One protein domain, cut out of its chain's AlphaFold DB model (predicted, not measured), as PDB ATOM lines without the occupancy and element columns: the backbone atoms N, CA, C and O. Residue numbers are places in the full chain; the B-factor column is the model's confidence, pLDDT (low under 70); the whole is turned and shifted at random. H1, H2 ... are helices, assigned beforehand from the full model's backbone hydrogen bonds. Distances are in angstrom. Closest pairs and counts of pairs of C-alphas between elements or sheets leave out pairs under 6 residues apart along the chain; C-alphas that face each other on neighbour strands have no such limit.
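AT A GLANCE: This is residues 39 to 110 of the 127 residues of an uncharacterized protein of Cryomorphaceae bacterium BACL11 MAG-121015-bin20 (UniProt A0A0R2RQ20). Two helices, H3 and the shorter H2, make a V joined at its point by a tight link, and a one-turn helix, H1, lies far from both. A long loop, residues 54 to 74, runs from H1 through the middle to H2. The 72 printed residues hold H1, H2 and H3 in that order and no named strand; the class is all helix, with 30 residues in named elements, under half. The whole is only just compact, close to loose, with a radius of gyration of the C-alphas of 13.4 A and spans of 34 by 25 by 21 A.

HOW THE PARTS SIT: H3, residues 89 to 103, touches H2, residues 75 to 85, with residues 89 to 92 alone; the closest C-alphas, of Leu 83 and Ile 91, are 6.0 A apart. They run opposite ways at a steep tilt of 45 degrees. H1, residues 50 to 53, is apart from both. In H2 and H3 every O i to N i+4 pair is within hydrogen-bond range; H1 is too short for such a pair, and its one O i to N i+3 pair is not within range.

IN THESE COORDINATES: H3 is 21.1 A long and ends at C-alpha 103 (-24.855, -23.149, 23.654). H2 measures 15.7 A. H1, 5.1 A, begins at C-alpha 50 (-17.501, -14.379, 12.901).

THE WHOLE: The C-alphas farthest apart, of Gly 57 and Glu 87, are 36.8 A apart. The printed part has no cut; the link from H1 to H2 is long. Residue 87 is under pLDDT 70.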
ATOM      1  N   PRO A  39      -9.328 -26.388  19.390       94.81
ATOM      2  CA  PRO A  39      -9.722 -24.992  19.533       94.81
ATOM      3  C   PRO A  39     -11.234 -24.831  19.354       94.81
ATOM      4  O   PRO A  39     -11.785 -25.149  18.294       94.81
ATOM      5  N   LYS A  40     -11.902 -24.345  20.401       93.62
ATOM      6  CA  LYS A  40     -13.324 -24.000  20.382       93.62
ATOM      7  C   LYS A  40     -13.504 -22.554  19.937       93.62
ATOM      8  O   LYS A  40     -12.581 -21.751  20.019       93.62
ATOM      9  N   THR A  41     -14.681 -22.244  19.420       92.75
ATOM     10  CA  THR A  41     -15.070 -20.869  19.089       92.75
ATOM     11  C   THR A  41     -15.819 -20.225  20.247       92.75
ATOM     12  O   THR A  41     -16.647 -20.878  20.873       92.75
ATOM     13  N   ASP A  42     -15.644 -18.917  20.423       87.19
ATOM     14  CA  ASP A  42     -16.397 -18.120  21.406       87.19
ATOM     15  C   ASP A  42     -17.668 -17.488  20.806       87.19
ATOM     16  O   ASP A  42     -18.255 -16.565  21.369       87.19
ATOM     17  N   CYS A  43     -18.121 -17.966  19.640       87.38
ATOM     18  CA  CYS A  43     -19.237 -17.379  18.885       87.38
ATOM     19  C   CYS A  43     -20.595 -17.456  19.599       87.38
ATOM     20  O   CYS A  43     -21.560 -16.868  19.129       87.38
ATOM     21  N   PHE A  44     -20.680 -18.159  20.724       89.44
ATOM     22  CA  PHE A  44     -21.887 -18.249  21.547       89.44
ATOM     23  C   PHE A  44     -22.091 -17.017  22.441       89.44
ATOM     24  O   PHE A  44     -23.185 -16.804  22.951       89.44
ATOM     25  N   THR A  45     -21.053 -16.196  22.621       87.31
ATOM     26  CA  THR A  45     -21.073 -15.030  23.522       87.31
ATOM     27  C   THR A  45     -21.672 -13.775  22.889       87.31
ATOM     28  O   THR A  45     -22.097 -12.870  23.602       87.31
ATOM     29  N   LEU A  46     -21.734 -13.712  21.554       89.56
ATOM     30  CA  LEU A  46     -22.216 -12.554  20.803       89.56
ATOM     31  C   LEU A  46     -23.156 -12.983  19.673       89.56
ATOM     32  O   LEU A  46     -22.826 -13.873  18.883       89.56
ATOM     33  N   LYS A  47     -24.281 -12.270  19.540       88.12
ATOM     34  CA  LYS A  47     -25.236 -12.428  18.430       88.12
ATOM     35  C   LYS A  47     -24.587 -12.151  17.066       88.12
ATOM     36  O   LYS A  47     -24.724 -12.922  16.114       88.12
ATOM     37  N   GLU A  48     -23.807 -11.075  16.983       91.62
ATOM     38  CA  GLU A  48     -22.991 -10.744  15.812       91.62
ATOM     39  C   GLU A  48     -21.561 -11.265  15.994       91.62
ATOM     40  O   GLU A  48     -20.723 -10.642  16.642       91.62
ATOM     41  N   ASN A  49     -21.273 -12.424  15.408       92.75
ATOM     42  CA  ASN A  49     -20.002 -13.128  15.540       92.75
ATOM     43  C   ASN A  49     -19.418 -13.492  14.165       92.75
ATOM     44  O   ASN A  49     -20.051 -13.328  13.123       92.75
ATOM     45  N   GLU A  50     -18.194 -14.018  14.147       91.94
ATOM     46  CA  GLU A  50     -17.501 -14.379  12.901       91.94
ATOM     47  C   GLU A  50     -18.243 -15.425  12.052       91.94
ATOM     48  O   GLU A  50     -18.051 -15.484  10.837       91.94
ATOM     49  N   VAL A  51     -19.111 -16.244  12.658       93.75
ATOM     50  CA  VAL A  51     -19.969 -17.176  11.920       93.75
ATOM     51  C   VAL A  51     -21.112 -16.417  11.253       93.75
ATOM     52  O   VAL A  51     -21.286 -16.567  10.046       93.75
ATOM     53  N   SER A  52     -21.854 -15.571  11.980       94.56
ATOM     54  CA  SER A  52     -22.988 -14.831  11.402       94.56
ATOM     55  C   SER A  52     -22.543 -13.830  10.330       94.56
ATOM     56  O   SER A  52     -23.177 -13.745   9.276       94.56
ATOM     57  N   LYS A  53     -21.377 -13.191  10.507       93.31
ATOM     58  CA  LYS A  53     -20.758 -12.299   9.507       93.31
ATOM     59  C   LYS A  53     -20.542 -12.951   8.143       93.31
ATOM     60  O   LYS A  53     -20.706 -12.302   7.114       93.31
ATOM     61  N   ARG A  54     -20.216 -14.249   8.097       93.25
ATOM     62  CA  ARG A  54     -20.004 -14.981   6.827       93.25
ATOM     63  C   ARG A  54     -21.273 -15.112   5.982       93.25
ATOM     64  O   ARG A  54     -21.176 -15.396   4.786       93.25
ATOM     65  N   PHE A  55     -22.441 -14.920   6.589       94.19
ATOM     66  CA  PHE A  55     -23.740 -14.992   5.925       94.19
ATOM     67  C   PHE A  55     -24.359 -13.617   5.647       94.19
ATOM     68  O   PHE A  55     -25.425 -13.551   5.032       94.19
ATOM     69  N   TRP A  56     -23.694 -12.522   6.033       93.44
ATOM     70  CA  TRP A  56     -24.173 -11.169   5.761       93.44
ATOM     71  C   TRP A  56     -24.420 -10.934   4.269       93.44
ATOM     72  O   TRP A  56     -23.621 -11.310   3.409       93.44
ATOM     73  N   GLY A  57     -25.578 -10.344   3.968       93.50
ATOM     74  CA  GLY A  57     -26.037 -10.087   2.602       93.50
ATOM     75  C   GLY A  57     -26.466 -11.329   1.811       93.50
ATOM     76  O   GLY A  57     -26.891 -11.181   0.670       93.50
ATOM     77  N   ARG A  58     -26.373 -12.543   2.380       95.00
ATOM     78  CA  ARG A  58     -26.792 -13.795   1.718       95.00
ATOM     79  C   ARG A  58     -28.110 -14.324   2.257       95.00
ATOM     80  O   ARG A  58     -28.946 -14.776   1.483       95.00
ATOM     81  N   VAL A  59     -28.280 -14.292   3.576       93.81
ATOM     82  CA  VAL A  59     -29.514 -14.720   4.235       93.81
ATOM     83  C   VAL A  59     -29.693 -13.945   5.536       93.81
ATOM     84  O   VAL A  59     -28.713 -13.553   6.173       93.81
ATOM     85  N   GLN A  60     -30.942 -13.721   5.931       91.38
ATOM     86  CA  GLN A  60     -31.254 -13.151   7.234       91.38
ATOM     87  C   GLN A  60     -31.146 -14.260   8.285       91.38
ATOM     88  O   GLN A  60     -31.951 -15.187   8.294       91.38
ATOM     89  N   LEU A  61     -30.118 -14.188   9.131       91.81
ATOM     90  CA  LEU A  61     -29.939 -15.079  10.276       91.81
ATOM     91  C   LEU A  61     -30.287 -14.339  11.560       91.81
ATOM     92  O   LEU A  61     -29.937 -13.169  11.706       91.81
ATOM     93  N   GLU A  62     -30.917 -15.038  12.498       91.44
ATOM     94  CA  GLU A  62     -31.092 -14.518  13.851       91.44
ATOM     95  C   GLU A  62     -29.820 -14.718  14.678       91.44
ATOM     96  O   GLU A  62     -29.248 -13.745  15.160       91.44
ATOM     97  N   ASN A  63     -29.347 -15.964  14.772       92.19
ATOM     98  CA  ASN A  63     -28.131 -16.348  15.484       92.19
ATOM     99  C   ASN A  63     -27.346 -17.367  14.645       92.19
ATOM    100  O   ASN A  63     -27.920 -18.113  13.848       92.19
ATOM    101  N   ALA A  64     -26.025 -17.416  14.816       93.50
ATOM    102  CA  ALA A  64     -25.176 -18.410  14.165       93.50
ATOM    103  C   ALA A  64     -24.097 -18.904  15.125       93.50
ATOM    104  O   ALA A  64     -23.537 -18.123  15.892       93.50
ATOM    105  N   ALA A  65     -23.783 -20.193  15.047       93.44
ATOM    106  CA  ALA A  65     -22.833 -20.842  15.932       93.44
ATOM    107  C   ALA A  65     -21.986 -21.876  15.185       93.44
ATOM    108  O   ALA A  65     -22.416 -22.492  14.210       93.44
ATOM    109  N   ALA A  66     -20.776 -22.084  15.686       94.62
ATOM    110  CA  ALA A  66     -19.896 -23.193  15.356       94.62
ATOM    111  C   ALA A  66     -19.324 -23.731  16.673       94.62
ATOM    112  O   ALA A  66     -19.281 -23.000  17.649       94.62
ATOM    113  N   LEU A  67     -18.915 -24.999  16.728       95.06
ATOM    114  CA  LEU A  67     -18.311 -25.565  17.943       95.06
ATOM    115  C   LEU A  67     -16.785 -25.407  17.969       95.06
ATOM    116  O   LEU A  67     -16.196 -25.148  19.016       95.06
ATOM    117  N   PHE A  68     -16.141 -25.592  16.816       95.69
ATOM    118  CA  PHE A  68     -14.688 -25.646  16.693       95.69
ATOM    119  C   PHE A  68     -14.173 -24.721  15.597       95.69
ATOM    120  O   PHE A  68     -14.822 -24.527  14.565       95.69
ATOM    121  N   ILE A  69     -12.951 -24.228  15.791       94.56
ATOM    122  CA  ILE A  69     -12.173 -23.583  14.735       94.56
ATOM    123  C   ILE A  69     -11.568 -24.681  13.860       94.56
ATOM    124  O   ILE A  69     -10.920 -25.614  14.341       94.56
ATOM    125  N   PHE A  70     -11.785 -24.577  12.551       93.62
ATOM    126  CA  PHE A  70     -11.235 -25.527  11.596       93.62
ATOM    127  C   PHE A  70      -9.818 -25.123  11.189       93.62
ATOM    128  O   PHE A  70      -9.633 -24.120  10.502       93.62
ATOM    129  N   ASN A  71      -8.844 -25.959  11.545       93.00
ATOM    130  CA  ASN A  71      -7.464 -25.859  11.085       93.00
ATOM    131  C   ASN A  71      -7.129 -27.086  10.236       93.00
ATOM    132  O   ASN A  71      -7.494 -28.210  10.598       93.00
ATOM    133  N   LYS A  72      -6.416 -26.874   9.125       91.88
ATOM    134  CA  LYS A  72      -5.902 -27.975   8.306       91.88
ATOM    135  C   LYS A  72      -4.979 -28.849   9.161       91.88
ATOM    136  O   LYS A  72      -4.202 -28.327   9.950       91.88
ATOM    137  N   GLU A  73      -5.126 -30.162   9.026       90.88
ATOM    138  CA  GLU A  73      -4.439 -31.211   9.794       90.88
ATOM    139  C   GLU A  73      -4.705 -31.170  11.313       90.88
ATOM    140  O   GLU A  73      -4.114 -31.930  12.078       90.88
ATOM    141  N   GLY A  74      -5.657 -30.342  11.759       94.19
ATOM    142  CA  GLY A  74      -6.038 -30.215  13.160       94.19
ATOM    143  C   GLY A  74      -7.060 -31.251  13.635       94.19
ATOM    144  O   GLY A  74      -7.688 -31.979  12.859       94.19
ATOM    145  N   ASN A  75      -7.293 -31.255  14.948       96.00
ATOM    146  CA  ASN A  75      -8.230 -32.157  15.625       96.00
ATOM    147  C   ASN A  75      -9.651 -32.086  15.046       96.00
ATOM    148  O   ASN A  75     -10.249 -33.117  14.743       96.00
ATOM    149  N   ALA A  76     -10.167 -30.872  14.815       95.19
ATOM    150  CA  ALA A  76     -11.496 -30.666  14.243       95.19
ATOM    151  C   ALA A  76     -11.640 -31.304  12.848       95.19
ATOM    152  O   ALA A  76     -12.698 -31.849  12.530       95.19
ATOM    153  N   GLN A  77     -10.581 -31.299  12.028       94.94
ATOM    154  CA  GLN A  77     -10.604 -31.965  10.726       94.94
ATOM    155  C   GLN A  77     -10.720 -33.483  10.877       94.94
ATOM    156  O   GLN A  77     -11.555 -34.079  10.200       94.94
ATOM    157  N   LYS A  78      -9.931 -34.100  11.768       93.81
ATOM    158  CA  LYS A  78      -9.993 -35.551  12.029       93.81
ATOM    159  C   LYS A  78     -11.387 -35.976  12.499       93.81
ATOM    160  O   LYS A  78     -11.966 -36.911  11.950       93.81
ATOM    161  N   ILE A  79     -11.964 -35.232  13.444       94.25
ATOM    162  CA  ILE A  79     -13.322 -35.469  13.952       94.25
ATOM    163  C   ILE A  79     -14.356 -35.406  12.815       94.25
ATOM    164  O   ILE A  79     -15.134 -36.341  12.628       94.25
ATOM    165  N   ILE A  80     -14.367 -34.317  12.037       92.44
ATOM    166  CA  ILE A  80     -15.360 -34.111  10.971       92.44
ATOM    167  C   ILE A  80     -15.173 -35.095   9.813       92.44
ATOM    168  O   ILE A  80     -16.158 -35.496   9.193       92.44
ATOM    169  N   HIS A  81     -13.936 -35.484   9.503       91.12
ATOM    170  CA  HIS A  81     -13.659 -36.511   8.505       91.12
ATOM    171  C   HIS A  81     -14.300 -37.838   8.915       91.12
ATOM    172  O   HIS A  81     -15.102 -38.393   8.169       91.12
ATOM    173  N   THR A  82     -14.030 -38.275  10.141       89.94
ATOM    174  CA  THR A  82     -14.575 -39.519  10.695       89.94
ATOM    175  C   THR A  82     -16.103 -39.493  10.734       89.94
ATOM    176  O   THR A  82     -16.754 -40.430  10.286       89.94
ATOM    177  N   LEU A  83     -16.698 -38.371  11.160       90.44
ATOM    178  CA  LEU A  83     -18.151 -38.173  11.125       90.44
ATOM    179  C   LEU A  83     -18.743 -38.372   9.717       90.44
ATOM    180  O   LEU A  83     -19.855 -38.876   9.581       90.44
ATOM    181  N   LYS A  84     -18.039 -37.917   8.674       84.69
ATOM    182  CA  LYS A  84     -18.547 -37.887   7.295       84.69
ATOM    183  C   LYS A  84     -18.339 -39.183   6.517       84.69
ATOM    184  O   LYS A  84     -19.065 -39.361   5.536       84.69
ATOM    185  N   TYR A  85     -17.339 -39.986   6.873       82.25
ATOM    186  CA  TYR A  85     -16.843 -41.079   6.027       82.25
ATOM    187  C   TYR A  85     -16.704 -42.430   6.740       82.25
ATOM    188  O   TYR A  85     -16.504 -43.430   6.060       82.25
ATOM    189  N   GLU A  86     -16.838 -42.482   8.064       75.56
ATOM    190  CA  GLU A  86     -16.818 -43.729   8.842       75.56
ATOM    191  C   GLU A  86     -18.188 -43.956   9.508       75.56
ATOM    192  O   GLU A  86     -19.117 -43.172   9.289       75.56
ATOM    193  N   GLU A  87     -18.352 -45.010  10.321       68.56
ATOM    194  CA  GLU A  87     -19.567 -45.270  11.122       68.56
ATOM    195  C   GLU A  87     -19.739 -44.228  12.257       68.56
ATOM    196  O   GLU A  87     -19.792 -44.521  13.452       68.56
ATOM    197  N   GLY A  88     -19.826 -42.953  11.877       78.56
ATOM    198  CA  GLY A  88     -19.694 -41.773  12.724       78.56
ATOM    199  C   GLY A  88     -20.923 -41.426  13.560       78.56
ATOM    200  O   GLY A  88     -21.013 -40.306  14.059       78.56
ATOM    201  N   LYS A  89     -21.878 -42.347  13.745       85.38
ATOM    202  CA  LYS A  89     -23.098 -42.086  14.532       85.38
ATOM    203  C   LYS A  89     -22.762 -41.680  15.970       85.38
ATOM    204  O   LYS A  89     -23.310 -40.702  16.474       85.38
ATOM    205  N   ASN A  90     -21.815 -42.380  16.598       88.38
ATOM    206  CA  ASN A  90     -21.361 -42.073  17.958       88.38
ATOM    207  C   ASN A  90     -20.684 -40.698  18.035       88.38
ATOM    208  O   ASN A  90     -20.925 -39.946  18.974       88.38
ATOM    209  N   ILE A  91     -19.913 -40.329  17.009       92.38
ATOM    210  CA  ILE A  91     -19.264 -39.013  16.917       92.38
ATOM    211  C   ILE A  91     -20.306 -37.912  16.731       92.38
ATOM    212  O   ILE A  91     -20.183 -36.850  17.332       92.38
ATOM    213  N   GLY A  92     -21.356 -38.158  15.945       93.25
ATOM    214  CA  GLY A  92     -22.467 -37.221  15.788       93.25
ATOM    215  C   GLY A  92     -23.179 -36.945  17.113       93.25
ATOM    216  O   GLY A  92     -23.419 -35.787  17.444       93.25
ATOM    217  N   ILE A  93     -23.449 -37.993  17.900       93.88
ATOM    218  CA  ILE A  93     -24.037 -37.862  19.242       93.88
ATOM    219  C   ILE A  93     -23.095 -37.082  20.167       93.88
ATOM    220  O   ILE A  93     -23.535 -36.130  20.810       93.88
ATOM    221  N   PHE A  94     -21.809 -37.444  20.196       94.50
ATOM    222  CA  PHE A  94     -20.793 -36.739  20.977       94.50
ATOM    223  C   PHE A  94     -20.756 -35.247  20.622       94.50
ATOM    224  O   PHE A  94     -20.893 -34.399  21.498       94.50
ATOM    225  N   LEU A  95     -20.661 -34.901  19.337       95.06
ATOM    226  CA  LEU A  95     -20.629 -33.508  18.884       95.06
ATOM    227  C   LEU A  95     -21.914 -32.747  19.192       95.06
ATOM    228  O   LEU A  95     -21.839 -31.577  19.558       95.06
ATOM    229  N   GLY A  96     -23.070 -33.403  19.076       94.19
ATOM    230  CA  GLY A  96     -24.351 -32.830  19.476       94.19
ATOM    231  C   GLY A  96     -24.362 -32.453  20.956       94.19
ATOM    232  O   GLY A  96     -24.718 -31.326  21.285       94.19
ATOM    233  N   LYS A  97     -23.888 -33.346  21.838       94.75
ATOM    234  CA  LYS A  97     -23.741 -33.057  23.276       94.75
ATOM    235  C   LYS A  97     -22.764 -31.909  23.525       94.75
ATOM    236  O   LYS A  97     -23.087 -30.989  24.265       94.75
ATOM    237  N   GLN A  98     -21.597 -31.931  22.879       94.44
ATOM    238  CA  GLN A  98     -20.594 -30.877  23.042       94.44
ATOM    239  C   GLN A  98     -21.112 -29.504  22.600       94.44
ATOM    240  O   GLN A  98     -20.827 -28.510  23.264       94.44
ATOM    241  N   LEU A  99     -21.876 -29.448  21.505       94.56
ATOM    242  CA  LEU A  99     -22.523 -28.220  21.053       94.56
ATOM    243  C   LEU A  99     -23.621 -27.784  22.021       94.56
ATOM    244  O   LEU A  99     -23.648 -26.616  22.384       94.56
ATOM    245  N   ALA A 100     -24.474 -28.709  22.471       92.75
ATOM    246  CA  ALA A 100     -25.521 -28.420  23.445       92.75
ATOM    247  C   ALA A 100     -24.938 -27.805  24.726       92.75
ATOM    248  O   ALA A 100     -25.400 -26.757  25.155       92.75
ATOM    249  N   TYR A 101     -23.868 -28.386  25.282       91.56
ATOM    250  CA  TYR A 101     -23.189 -27.818  26.449       91.56
ATOM    251  C   TYR A 101     -22.635 -26.414  26.188       91.56
ATOM    252  O   TYR A 101     -22.731 -25.563  27.061       91.56
ATOM    253  N   ALA A 102     -22.089 -26.160  24.995       91.06
ATOM    254  CA  ALA A 102     -21.532 -24.855  24.653       91.06
ATOM    255  C   ALA A 102     -22.607 -23.770  24.451       91.06
ATOM    256  O   ALA A 102     -22.381 -22.620  24.814       91.06
ATOM    257  N   ILE A 103     -23.766 -24.116  23.879       91.69
ATOM    258  CA  ILE A 103     -24.855 -23.149  23.654       91.69
ATOM    259  C   ILE A 103     -25.752 -22.959  24.873       91.69
ATOM    260  O   ILE A 103     -26.398 -21.927  24.971       91.69
ATOM    261  N   ASN A 104     -25.789 -23.917  25.802       89.50
ATOM    262  CA  ASN A 104     -26.638 -23.844  26.995       89.50
ATOM    263  C   ASN A 104     -26.235 -22.708  27.954       89.50
ATOM    264  O   ASN A 104     -27.005 -22.338  28.829       89.50
ATOM    265  N   GLU A 105     -25.028 -22.160  27.804       83.38
ATOM    266  CA  GLU A 105     -24.561 -20.979  28.541       83.38
ATOM    267  C   GLU A 105     -24.909 -19.655  27.832       83.38
ATOM    268  O   GLU A 105     -24.565 -18.583  28.321       83.38
ATOM    269  N   SER A 106     -25.557 -19.710  26.663       89.06
ATOM    270  CA  SER A 106     -25.828 -18.557  25.806       89.06
ATOM    271  C   SER A 106     -27.306 -18.193  25.784       89.06
ATOM    272  O   SER A 106     -28.152 -18.998  25.397       89.06
ATOM    273  N   ASP A 107     -27.605 -16.922  26.050       89.56
ATOM    274  CA  ASP A 107     -28.973 -16.396  25.985       89.56
ATOM    275  C   ASP A 107     -29.574 -16.399  24.567       89.56
ATOM    276  O   ASP A 107     -30.778 -16.219  24.395       89.56
ATOM    277  N   PHE A 108     -28.760 -16.617  23.528       90.44
ATOM    278  CA  PHE A 108     -29.202 -16.576  22.131       90.44
ATOM    279  C   PHE A 108     -29.831 -17.885  21.636       90.44
ATOM    280  O   PHE A 108     -30.387 -17.914  20.538       90.44
ATOM    281  N   PHE A 109     -29.720 -18.975  22.398       90.69
ATOM    282  CA  PHE A 109     -30.128 -20.315  21.956       90.69
ATOM    283  C   PHE A 109     -31.126 -20.995  22.909       90.69
ATOM    284  O   PHE A 109     -31.312 -22.207  22.826       90.69
ATOM    285  N   ASN A 110     -31.783 -20.228  23.787       88.81
ATOM    286  CA  ASN A 110     -32.692 -20.756  24.813       88.81
ATOM    287  C   ASN A 110     -34.073 -21.181  24.278       88.81
ATOM    288  O   ASN A 110     -34.700 -22.065  24.858       88.81
TER     289      ASN A 110